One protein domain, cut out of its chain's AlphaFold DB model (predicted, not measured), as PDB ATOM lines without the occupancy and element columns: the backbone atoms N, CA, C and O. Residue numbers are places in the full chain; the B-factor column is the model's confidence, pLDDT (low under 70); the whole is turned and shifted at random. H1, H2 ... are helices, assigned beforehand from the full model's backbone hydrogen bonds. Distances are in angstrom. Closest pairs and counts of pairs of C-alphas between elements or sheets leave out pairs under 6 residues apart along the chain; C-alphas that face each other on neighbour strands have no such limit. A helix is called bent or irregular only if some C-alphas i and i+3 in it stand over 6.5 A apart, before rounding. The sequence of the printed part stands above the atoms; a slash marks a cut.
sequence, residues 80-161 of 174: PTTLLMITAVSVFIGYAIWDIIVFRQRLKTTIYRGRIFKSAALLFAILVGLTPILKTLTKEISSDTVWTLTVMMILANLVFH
ATOM      1  N   PRO A  80      49.366  24.333 -21.075       89.81
ATOM      2  CA  PRO A  80      48.832  24.557 -19.732       89.81
ATOM      3  C   PRO A  80      47.443  25.212 -19.735       89.81
ATOM      4  O   PRO A  80      46.589  24.877 -18.916       89.81
ATOM      5  N   THR A  81      47.181  26.115 -20.686       91.38
ATOM      6  CA  THR A  81      45.887  26.806 -20.794       91.38
ATOM      7  C   THR A  81      44.765  25.863 -21.215       91.38
ATOM      8  O   THR A  81      43.661  25.945 -20.681       91.38
ATOM      9  N   THR A  82      45.044  24.919 -22.119       90.62
ATOM     10  CA  THR A  82      44.055  23.922 -22.555       90.62
ATOM     11  C   THR A  82      43.676  22.969 -21.425       90.62
ATOM     12  O   THR A  82      42.494  22.689 -21.236       90.62
ATOM     13  N   LEU A  83      44.647  22.558 -20.602       92.12
ATOM     14  CA  LEU A  83      44.398  21.734 -19.419       92.12
ATOM     15  C   LEU A  83      43.494  22.458 -18.408       92.12
ATOM     16  O   LEU A  83      42.532  21.881 -17.897       92.12
ATOM     17  N   LEU A  84      43.755  23.745 -18.155       92.06
ATOM     18  CA  LEU A  84      42.915  24.566 -17.277       92.06
ATOM     19  C   LEU A  84      41.482  24.696 -17.806       92.06
ATOM     20  O   LEU A  84      40.535  24.578 -17.034       92.06
ATOM     21  N   MET A  85      41.302  24.867 -19.116       93.81
ATOM     22  CA  MET A  85      39.965  24.924 -19.714       93.81
ATOM     23  C   MET A  85      39.214  23.598 -19.571       93.81
ATOM     24  O   MET A  85      38.056  23.596 -19.157       93.81
ATOM     25  N   ILE A  86      39.871  22.467 -19.849       93.88
ATOM     26  CA  ILE A  86      39.264  21.135 -19.707       93.88
ATOM     27  C   ILE A  86      38.840  20.889 -18.255       93.88
ATOM     28  O   ILE A  86      37.713  20.464 -17.997       93.88
ATOM     29  N   THR A  87      39.715  21.195 -17.293       92.25
ATOM     30  CA  THR A  87      39.407  21.018 -15.865       92.25
ATOM     31  C   THR A  87      38.286  21.948 -15.396       92.25
ATOM     32  O   THR A  87      37.389  21.495 -14.685       92.25
ATOM     33  N   ALA A  88      38.256  23.205 -15.847       93.62
ATOM     34  CA  ALA A  88      37.179  24.144 -15.535       93.62
ATOM     35  C   ALA A  88      35.819  23.667 -16.074       93.62
ATOM     36  O   ALA A  88      34.829  23.662 -15.340       93.62
ATOM     37  N   VAL A  89      35.778  23.201 -17.328       96.00
ATOM     38  CA  VAL A  89      34.568  22.628 -17.937       96.00
ATOM     39  C   VAL A  89      34.121  21.377 -17.180       96.00
ATOM     40  O   VAL A  89      32.943  21.249 -16.851       96.00
ATOM     41  N   SER A  90      35.049  20.483 -16.829       94.12
ATOM     42  CA  SER A  90      34.741  19.276 -16.054       94.12
ATOM     43  C   SER A  90      34.143  19.599 -14.680       94.12
ATOM     44  O   SER A  90      33.176  18.958 -14.270       94.12
ATOM     45  N   VAL A  91      34.691  20.586 -13.964       92.50
ATOM     46  CA  VAL A  91      34.165  21.026 -12.660       92.50
ATOM     47  C   VAL A  91      32.770  21.627 -12.814       92.50
ATOM     48  O   VAL A  91      31.881  21.319 -12.022       92.50
ATOM     49  N   PHE A  92      32.554  22.440 -13.849       93.31
ATOM     50  CA  PHE A  92      31.249  23.032 -14.130       93.31
ATOM     51  C   PHE A  92      30.185  21.963 -14.414       93.31
ATOM     52  O   PHE A  92      29.107  21.993 -13.819       93.31
ATOM     53  N   ILE A  93      30.505  20.974 -15.253       95.75
ATOM     54  CA  ILE A  93      29.620  19.838 -15.544       95.75
ATOM     55  C   ILE A  93      29.327  19.046 -14.265       95.75
ATOM     56  O   ILE A  93      28.170  18.741 -13.982       95.75
ATOM     57  N   GLY A  94      30.351  18.748 -13.460       93.12
ATOM     58  CA  GLY A  94      30.185  18.043 -12.189       93.12
ATOM     59  C   GLY A  94      29.264  18.787 -11.217       93.12
ATOM     60  O   GLY A  94      28.391  18.176 -10.599       93.12
ATOM     61  N   TYR A  95      29.400  20.112 -11.132       90.06
ATOM     62  CA  TYR A  95      28.516  20.953 -10.329       90.06
ATOM     63  C   TYR A  95      27.075  20.946 -10.853       90.06
ATOM     64  O   TYR A  95      26.145  20.812 -10.059       90.06
ATOM     65  N   ALA A  96      26.877  21.023 -12.172       91.50
ATOM     66  CA  ALA A  96      25.550  20.958 -12.784       91.50
ATOM     67  C   ALA A  96      24.859  19.608 -12.522       91.50
ATOM     68  O   ALA A  96      23.687  19.575 -12.151       91.50
ATOM     69  N   ILE A  97      25.589  18.494 -12.641       93.00
ATOM     70  CA  ILE A  97      25.073  17.154 -12.320       93.00
ATOM     71  C   ILE A  97      24.688  17.067 -10.840       93.00
ATOM     72  O   ILE A  97      23.604  16.577 -10.517       93.00
ATOM     73  N   TRP A  98      25.546  17.558  -9.940       88.19
ATOM     74  CA  TRP A  98      25.240  17.607  -8.511       88.19
ATOM     75  C   TRP A  98      23.968  18.413  -8.242       88.19
ATOM     76  O   TRP A  98      23.093  17.943  -7.517       88.19
ATOM     77  N   ASP A  99      23.819  19.576  -8.876       87.06
ATOM     78  CA  ASP A  99      22.637  20.419  -8.716       87.06
ATOM     79  C   ASP A  99      21.356  19.707  -9.179       87.06
ATOM     80  O   ASP A  99      20.363  19.712  -8.453       87.06
ATOM     81  N   ILE A 100      21.397  18.989 -10.309       87.31
ATOM     82  CA  ILE A 100      20.273  18.181 -10.817       87.31
ATOM     83  C   ILE A 100      19.905  17.053  -9.841       87.31
ATOM     84  O   ILE A 100      18.725  16.844  -9.537       87.31
ATOM     85  N   ILE A 101      20.900  16.317  -9.333       85.88
ATOM     86  CA  ILE A 101      20.679  15.207  -8.392       85.88
ATOM     87  C   ILE A 101      20.064  15.728  -7.092       85.88
ATOM     88  O   ILE A 101      19.096  15.156  -6.585       85.88
ATOM     89  N   VAL A 102      20.595  16.827  -6.559       81.75
ATOM     90  CA  VAL A 102      20.130  17.399  -5.295       81.75
ATOM     91  C   VAL A 102      18.767  18.079  -5.451       81.75
ATOM     92  O   VAL A 102      17.926  17.944  -4.557       81.75
ATOM     93  N   PHE A 103      18.494  18.730  -6.587       73.88
ATOM     94  CA  PHE A 103      17.171  19.268  -6.923       73.88
ATOM     95  C   PHE A 103      16.098  18.175  -6.863       73.88
ATOM     96  O   PHE A 103      15.043  18.365  -6.252       73.88
ATOM     97  N   ARG A 104      16.404  16.984  -7.395       71.31
ATOM     98  CA  ARG A 104      15.513  15.814  -7.342       71.31
ATOM     99  C   ARG A 104      15.238  15.327  -5.914       71.31
ATOM    100  O   ARG A 104      14.192  14.732  -5.671       71.31
ATOM    101  N   GLN A 105      16.142  15.587  -4.969       73.31
ATOM    102  CA  GLN A 105      16.062  15.102  -3.589       73.31
ATOM    103  C   GLN A 105      15.497  16.129  -2.577       73.31
ATOM    104  O   GLN A 105      15.405  15.800  -1.398       73.31
ATOM    105  N   ARG A 106      15.095  17.352  -2.991       66.62
ATOM    106  CA  ARG A 106      14.557  18.443  -2.121       66.62
ATOM    107  C   ARG A 106      15.357  18.697  -0.821       66.62
ATOM    108  O   ARG A 106      14.815  19.168   0.179       66.62
ATOM    109  N   LEU A 107      16.652  18.392  -0.801       64.81
ATOM    110  CA  LEU A 107      17.493  18.554   0.390       64.81
ATOM    111  C   LEU A 107      17.812  20.036   0.655       64.81
ATOM    112  O   LEU A 107      17.772  20.866  -0.251       64.81
ATOM    113  N   LYS A 108      18.148  20.374   1.911       66.06
ATOM    114  CA  LYS A 108      18.502  21.732   2.382       66.06
ATOM    115  C   LYS A 108      19.808  22.244   1.738       66.06
ATOM    116  O   LYS A 108      20.852  22.292   2.384       66.06
ATOM    117  N   THR A 109      19.758  22.622   0.465       68.06
ATOM    118  CA  THR A 109      20.899  22.984  -0.399       68.06
ATOM    119  C   THR A 109      21.679  24.217   0.055       68.06
ATOM    120  O   THR A 109      22.900  24.255  -0.105       68.06
ATOM    121  N   THR A 110      21.014  25.201   0.664       69.81
ATOM    122  CA  THR A 110      21.630  26.474   1.078       69.81
ATOM    123  C   THR A 110      22.809  26.287   2.036       69.81
ATOM    124  O   THR A 110      23.838  26.943   1.878       69.81
ATOM    125  N   ILE A 111      22.706  25.354   2.989       74.12
ATOM    126  CA  ILE A 111      23.765  25.110   3.983       74.12
ATOM    127  C   ILE A 111      24.995  24.473   3.315       74.12
ATOM    128  O   ILE A 111      26.131  24.874   3.576       74.12
ATOM    129  N   TYR A 112      24.781  23.514   2.410       79.06
ATOM    130  CA  TYR A 112      25.868  22.824   1.710       79.06
ATOM    131  C   TYR A 112      26.589  23.736   0.714       79.06
ATOM    132  O   TYR A 112      27.817  23.725   0.671       79.06
ATOM    133  N   ARG A 113      25.856  24.583  -0.023       80.88
ATOM    134  CA  ARG A 113      26.442  25.553  -0.964       80.88
ATOM    135  C   ARG A 113      27.393  26.526  -0.263       80.88
ATOM    136  O   ARG A 113      28.509  26.722  -0.737       80.88
ATOM    137  N   GLY A 114      26.999  27.069   0.893       83.00
ATOM    138  CA  GLY A 114      27.856  27.958   1.685       83.00
ATOM    139  C   GLY A 114      29.126  27.269   2.195       83.00
ATOM    140  O   GLY A 114      30.209  27.851   2.147       83.00
ATOM    141  N   ARG A 115      29.025  26.000   2.619       86.31
ATOM    142  CA  ARG A 115      30.188  25.204   3.044       86.31
ATOM    143  C   ARG A 115      31.152  24.939   1.887       86.31
ATOM    144  O   ARG A 115      32.353  25.125   2.069       86.31
ATOM    145  N   ILE A 116      30.632  24.556   0.719       87.69
ATOM    146  CA  ILE A 116      31.430  24.304  -0.490       87.69
ATOM    147  C   ILE A 116      32.129  25.591  -0.930       87.69
ATOM    148  O   ILE A 116      33.344  25.585  -1.111       87.69
ATOM    149  N   PHE A 117      31.402  26.707  -1.015       89.75
ATOM    150  CA  PHE A 117      31.980  27.997  -1.389       89.75
ATOM    151  C   PHE A 117      33.069  28.436  -0.407       89.75
ATOM    152  O   PHE A 117      34.162  28.799  -0.830       89.75
ATOM    153  N   LYS A 118      32.819  28.323   0.905       91.94
ATOM    154  CA  LYS A 118      33.824  28.627   1.932       91.94
ATOM    155  C   LYS A 118      35.071  27.755   1.776       91.94
ATOM    156  O   LYS A 118      36.178  28.276   1.848       91.94
ATOM    157  N   SER A 119      34.904  26.451   1.547       92.19
ATOM    158  CA  SER A 119      36.040  25.549   1.330       92.19
ATOM    159  C   SER A 119      36.800  25.859   0.039       92.19
ATOM    160  O   SER A 119      38.024  25.881   0.057       92.19
ATOM    161  N   ALA A 120      36.099  26.172  -1.052       91.81
ATOM    162  CA  ALA A 120      36.711  26.521  -2.329       91.81
ATOM    163  C   ALA A 120      37.476  27.847  -2.239       91.81
ATOM    164  O   ALA A 120      38.611  27.926  -2.694       91.81
ATOM    165  N   ALA A 121      36.897  28.861  -1.589       93.81
ATOM    166  CA  ALA A 121      37.554  30.142  -1.348       93.81
ATOM    167  C   ALA A 121      38.811  29.980  -0.483       93.81
ATOM    168  O   ALA A 121      39.843  30.572  -0.788       93.81
ATOM    169  N   LEU A 122      38.750  29.144   0.560       95.44
ATOM    170  CA  LEU A 122      39.900  28.846   1.413       95.44
ATOM    171  C   LEU A 122      41.006  28.126   0.632       95.44
ATOM    172  O   LEU A 122      42.163  28.532   0.706       95.44
ATOM    173  N   LEU A 123      40.662  27.099  -0.152       93.75
ATOM    174  CA  LEU A 123      41.624  26.388  -0.999       93.75
ATOM    175  C   LEU A 123      42.252  27.312  -2.046       93.75
ATOM    176  O   LEU A 123      43.464  27.280  -2.237       93.75
ATOM    177  N   PHE A 124      41.453  28.170  -2.681       93.44
ATOM    178  CA  PHE A 124      41.939  29.144  -3.653       93.44
ATOM    179  C   PHE A 124      42.876  30.175  -3.011       93.44
ATOM    180  O   PHE A 124      43.943  30.449  -3.553       93.44
ATOM    181  N   ALA A 125      42.527  30.699  -1.832       95.06
ATOM    182  CA  ALA A 125      43.372  31.639  -1.097       95.06
ATOM    183  C   ALA A 125      44.727  31.019  -0.725       95.06
ATOM    184  O   ALA A 125      45.769  31.644  -0.929       95.06
ATOM    185  N   ILE A 126      44.723  29.772  -0.240       96.12
ATOM    186  CA  ILE A 126      45.951  29.025   0.055       96.12
ATOM    187  C   ILE A 126      46.765  28.806  -1.222       96.12
ATOM    188  O   ILE A 126      47.972  29.031  -1.217       96.12
ATOM    189  N   LEU A 127      46.124  28.415  -2.324       92.75
ATOM    190  CA  LEU A 127      46.804  28.174  -3.594       92.75
ATOM    191  C   LEU A 127      47.488  29.443  -4.114       92.75
ATOM    192  O   LEU A 127      48.667  29.403  -4.459       92.75
ATOM    193  N   VAL A 128      46.785  30.578  -4.123       93.44
ATOM    194  CA  VAL A 128      47.341  31.870  -4.553       93.44
ATOM    195  C   VAL A 128      48.477  32.314  -3.630       93.44
ATOM    196  O   VAL A 128      49.525  32.729  -4.120       93.44
ATOM    197  N   GLY A 129      48.318  32.170  -2.310       94.12
ATOM    198  CA  GLY A 129      49.359  32.509  -1.335       94.12
ATOM    199  C   GLY A 129      50.615  31.636  -1.446       94.12
ATOM    200  O   GLY A 129      51.727  32.136  -1.298       94.12
ATOM    201  N   LEU A 130      50.458  30.346  -1.763       94.06
ATOM    202  CA  LEU A 130      51.569  29.405  -1.949       94.06
ATOM    203  C   LEU A 130      52.192  29.460  -3.349       94.06
ATOM    204  O   LEU A 130      53.337  29.049  -3.514       94.06
ATOM    205  N   THR A 131      51.484  29.983  -4.355       94.19
ATOM    206  CA  THR A 131      51.971  30.091  -5.743       94.19
ATOM    207  C   THR A 131      53.370  30.718  -5.860       94.19
ATOM    208  O   THR A 131      54.221  30.113  -6.515       94.19
ATOM    209  N   PRO A 132      53.682  31.883  -5.248       91.19
ATOM    210  CA  PRO A 132      55.022  32.469  -5.344       91.19
ATOM    211  C   PRO A 132      56.104  31.607  -4.682       91.19
ATOM    212  O   PRO A 132      57.217  31.524  -5.203       91.19
ATOM    213  N   ILE A 133      55.778  30.926  -3.579       92.44
ATOM    214  CA  ILE A 133      56.703  30.035  -2.860       92.44
ATOM    215  C   ILE A 133      57.026  28.822  -3.734       92.44
ATOM    216  O   ILE A 133      58.195  28.524  -3.975       92.44
ATOM    217  N   LEU A 134      55.990  28.181  -4.283       86.62
ATOM    218  CA  LEU A 134      56.119  27.053  -5.204       86.62
ATOM    219  C   LEU A 134      56.931  27.443  -6.440       86.62
ATOM    220  O   LEU A 134      57.843  26.716  -6.822       86.62
ATOM    221  N   LYS A 135      56.655  28.607  -7.040       88.81
ATOM    222  CA  LYS A 135      57.387  29.096  -8.217       88.81
ATOM    223  C   LYS A 135      58.864  29.340  -7.918       88.81
ATOM    224  O   LYS A 135      59.708  28.988  -8.735       88.81
ATOM    225  N   THR A 136      59.167  29.934  -6.767       92.31
ATOM    226  CA  THR A 136      60.546  30.237  -6.366       92.31
ATOM    227  C   THR A 136      61.329  28.954  -6.114       92.31
ATOM    228  O   THR A 136      62.409  28.793  -6.668       92.31
ATOM    229  N   LEU A 137      60.755  28.008  -5.365       86.25
ATOM    230  CA  LEU A 137      61.412  26.735  -5.071       86.25
ATOM    231  C   LEU A 137      61.588  25.878  -6.331       86.25
ATOM    232  O   LEU A 137      62.656  25.321  -6.552       86.25
ATOM    233  N   THR A 138      60.561  25.801  -7.183       87.94
ATOM    234  CA  THR A 138      60.583  24.951  -8.387       87.94
ATOM    235  C   THR A 138      61.561  25.465  -9.442       87.94
ATOM    236  O   THR A 138      62.070  24.673 -10.227       87.94
ATOM    237  N   LYS A 139      61.868  26.770  -9.454       86.19
ATOM    238  CA  LYS A 139      62.860  27.351 -10.371       86.19
ATOM    239  C   LYS A 139      64.270  26.791 -10.142       86.19
ATOM    240  O   LYS A 139      65.029  26.686 -11.098       86.19
ATOM    241  N   GLU A 140      64.594  26.431  -8.903       86.06
ATOM    242  CA  GLU A 140      65.911  25.913  -8.510       86.06
ATOM    243  C   GLU A 140      66.046  24.389  -8.722       86.06
ATOM    244  O   GLU A 140      67.121  23.826  -8.525       86.06
ATOM    245  N   ILE A 141      64.973  23.689  -9.117       89.81
ATOM    246  CA  ILE A 141      64.967  22.225  -9.261       89.81
ATOM    247  C   ILE A 141      65.309  21.825 -10.702       89.81
ATOM    248  O   ILE A 141      64.702  22.301 -11.662       89.81
ATOM    249  N   SER A 142      66.249  20.889 -10.860       90.69
ATOM    250  CA  SER A 142      66.605  20.314 -12.162       90.69
ATOM    251  C   SER A 142      65.576  19.294 -12.660       90.69
ATOM    252  O   SER A 142      64.932  18.596 -11.873       90.69
ATOM    253  N   SER A 143      65.445  19.150 -13.984       87.94
ATOM    254  CA  SER A 143      64.475  18.229 -14.596       87.94
ATOM    255  C   SER A 143      64.680  16.765 -14.189       87.94
ATOM    256  O   SER A 143      63.700  16.082 -13.901       87.94
ATOM    257  N   ASP A 144      65.926  16.299 -14.084       90.81
ATOM    258  CA  ASP A 144      66.237  14.918 -13.674       90.81
ATOM    259  C   ASP A 144      65.761  14.626 -12.242       90.81
ATOM    260  O   ASP A 144      65.236  13.550 -11.933       90.81
ATOM    261  N   THR A 145      65.868  15.629 -11.367       91.50
ATOM    262  CA  THR A 145      65.377  15.546  -9.990       91.50
ATOM    263  C   THR A 145      63.850  15.508  -9.956       91.50
ATOM    264  O   THR A 145      63.289  14.731  -9.188       91.50
ATOM    265  N   VAL A 146      63.158  16.269 -10.816       89.94
ATOM    266  CA  VAL A 146      61.684  16.225 -10.916       89.94
ATOM    267  C   VAL A 146      61.204  14.824 -11.288       89.94
ATOM    268  O   VAL A 146      60.284  14.313 -10.650       89.94
ATOM    269  N   TRP A 147      61.834  14.178 -12.270       90.31
ATOM    270  CA  TRP A 147      61.495  12.805 -12.659       90.31
ATOM    271  C   TRP A 147      61.726  11.813 -11.519       90.31
ATOM    272  O   TRP A 147      60.829  11.037 -11.183       90.31
ATOM    273  N   THR A 148      62.885  11.891 -10.866       93.06
ATOM    274  CA  THR A 148      63.233  11.009  -9.744       93.06
ATOM    275  C   THR A 148      62.261  11.174  -8.572       93.06
ATOM    276  O   THR A 148      61.722  10.191  -8.064       93.06
ATOM    277  N   LEU A 149      61.979  12.418  -8.171       89.94
ATOM    278  CA  LEU A 149      61.050  12.724  -7.081       89.94
ATOM    279  C   LEU A 149      59.615  12.315  -7.421       89.94
ATOM    280  O   LEU A 149      58.919  11.793  -6.556       89.94
ATOM    281  N   THR A 150      59.177  12.499  -8.669       90.81
ATOM    282  CA  THR A 150      57.832  12.102  -9.115       90.81
ATOM    283  C   THR A 150      57.655  10.589  -9.030       90.81
ATOM    284  O   THR A 150      56.671  10.124  -8.458       90.81
ATOM    285  N   VAL A 151      58.624   9.809  -9.521       91.75
ATOM    286  CA  VAL A 151      58.586   8.339  -9.447       91.75
ATOM    287  C   VAL A 151      58.594   7.860  -7.995       91.75
ATOM    288  O   VAL A 151      57.774   7.019  -7.628       91.75
ATOM    289  N   MET A 152      59.459   8.428  -7.150       92.25
ATOM    290  CA  MET A 152      59.515   8.082  -5.725       92.25
ATOM    291  C   MET A 152      58.212   8.421  -4.995       92.25
ATOM    292  O   MET A 152      57.725   7.613  -4.206       92.25
ATOM    293  N   MET A 153      57.616   9.582  -5.278       89.69
ATOM    294  CA  MET A 153      56.360  10.007  -4.661       89.69
ATOM    295  C   MET A 153      55.184   9.130  -5.106       89.69
ATOM    296  O   MET A 153      54.357   8.758  -4.278       89.69
ATOM    297  N   ILE A 154      55.121   8.756  -6.390       91.12
ATOM    298  CA  ILE A 154      54.107   7.826  -6.911       91.12
ATOM    299  C   ILE A 154      54.265   6.448  -6.266       91.12
ATOM    300  O   ILE A 154      53.272   5.861  -5.844       91.12
ATOM    301  N   LEU A 155      55.495   5.945  -6.148       91.81
ATOM    302  CA  LEU A 155      55.765   4.655  -5.518       91.81
ATOM    303  C   LEU A 155      55.373   4.672  -4.038       91.81
ATOM    304  O   LEU A 155      54.682   3.767  -3.578       91.81
ATOM    305  N   ALA A 156      55.747   5.722  -3.306       90.94
ATOM    306  CA  ALA A 156      55.327   5.901  -1.922       90.94
ATOM    307  C   ALA A 156      53.797   5.958  -1.812       90.94
ATOM    308  O   ALA A 156      53.213   5.283  -0.970       90.94
ATOM    309  N   ASN A 157      53.132   6.710  -2.689       90.38
ATOM    310  CA  ASN A 157      51.678   6.799  -2.707       90.38
ATOM    311  C   ASN A 157      51.024   5.434  -2.978       90.38
ATOM    312  O   ASN A 157      50.103   5.069  -2.262       90.38
ATOM    313  N   LEU A 158      51.554   4.644  -3.915       87.44
ATOM    314  CA  LEU A 158      51.079   3.288  -4.202       87.44
ATOM    315  C   LEU A 158      51.269   2.324  -3.016       87.44
ATOM    316  O   LEU A 158      50.450   1.441  -2.807       87.44
ATOM    317  N   VAL A 159      52.346   2.466  -2.240       87.88
ATOM    318  CA  VAL A 159      52.631   1.580  -1.095       87.88
ATOM    319  C   VAL A 159      51.830   1.970   0.148       87.88
ATOM    320  O   VAL A 159      51.344   1.098   0.863       87.88
ATOM    321  N   PHE A 160      51.705   3.270   0.425       85.62
ATOM    322  CA  PHE A 160      51.100   3.775   1.660       85.62
ATOM    323  C   PHE A 160      49.609   4.087   1.546       85.62
ATOM    324  O   PHE A 160      48.981   4.378   2.566       85.62
ATOM    325  N   HIS A 161      49.027   4.066   0.345       82.44
ATOM    326  CA  HIS A 161      47.600   4.309   0.218       82.44
ATOM    327  C   HIS A 161      46.805   3.162   0.838       82.44
ATOM    328  O   HIS A 161      46.980   1.992   0.501       82.44
TER     329      HIS A 161
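What this domain is: This is residues 80 to 161 of the 174 residues of a protein of Spizellomyces sp. 'palustris' (UniProt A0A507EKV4). Three helices make an open, hook-shaped chain: the long H1 and the longer H2 fold back beside each other, near only where the chain turns between them, and H3 heads off from the far end of H2. The middle is loose, for no helix touches another. The printed part has 82 residues with three named helices in the order H1, H2, H3 and no named strand; the class is all helix. The whole is extended, with a radius of gyration of the C-alphas of 18.4 A, and elongated, with spans of 53 by 31 by 26 A.

Where its parts are: Find C-alpha 80 at (48.832, 24.557, -19.732); from there H1, residues 80 to 104, runs 36.6 A to C-alpha 104 at (15.513, 15.814, -7.342). Next comes H2, residues 109 to 139, assigned as one helix by its hydrogen bonds but bent: C-alphas 129 and 132 are 6.9 A apart. Its arms are H2a, residues 109 to 129 and 30.0 A long, and H2b, residues 132 to 139 and 10.6 A long. H3, residues 143 to 160, runs 25.5 A and ends at C-alpha 160, (51.100, 3.775, 1.660).

How they stand to each other: Look first at H1 and H2a, which are close but not clearly touching; their closest C-alphas, those of Val 102 and Thr 109, are 7.5 A apart. They run opposite ways at a shallow tilt of 16 degrees. H2a and H2b stand at a steep tilt of 50 degrees. H3 is apart from H1, H2a and H2b, and H1 is apart from H2b. In H1, H2a, H2b and H3 every O i to N i+4 pair is within hydrogen-bond range.

The domain as a whole: The two C-alphas farthest apart, those of Arg 106 and Asp 144, are 53.1 A apart. The printed part has no cut, and both links, H1 to H2 and H2 to H3, are tight. Look to residues 106 to 110 for the model's low confidence, with pLDDT under 70; the mean of the printed part is 88.2.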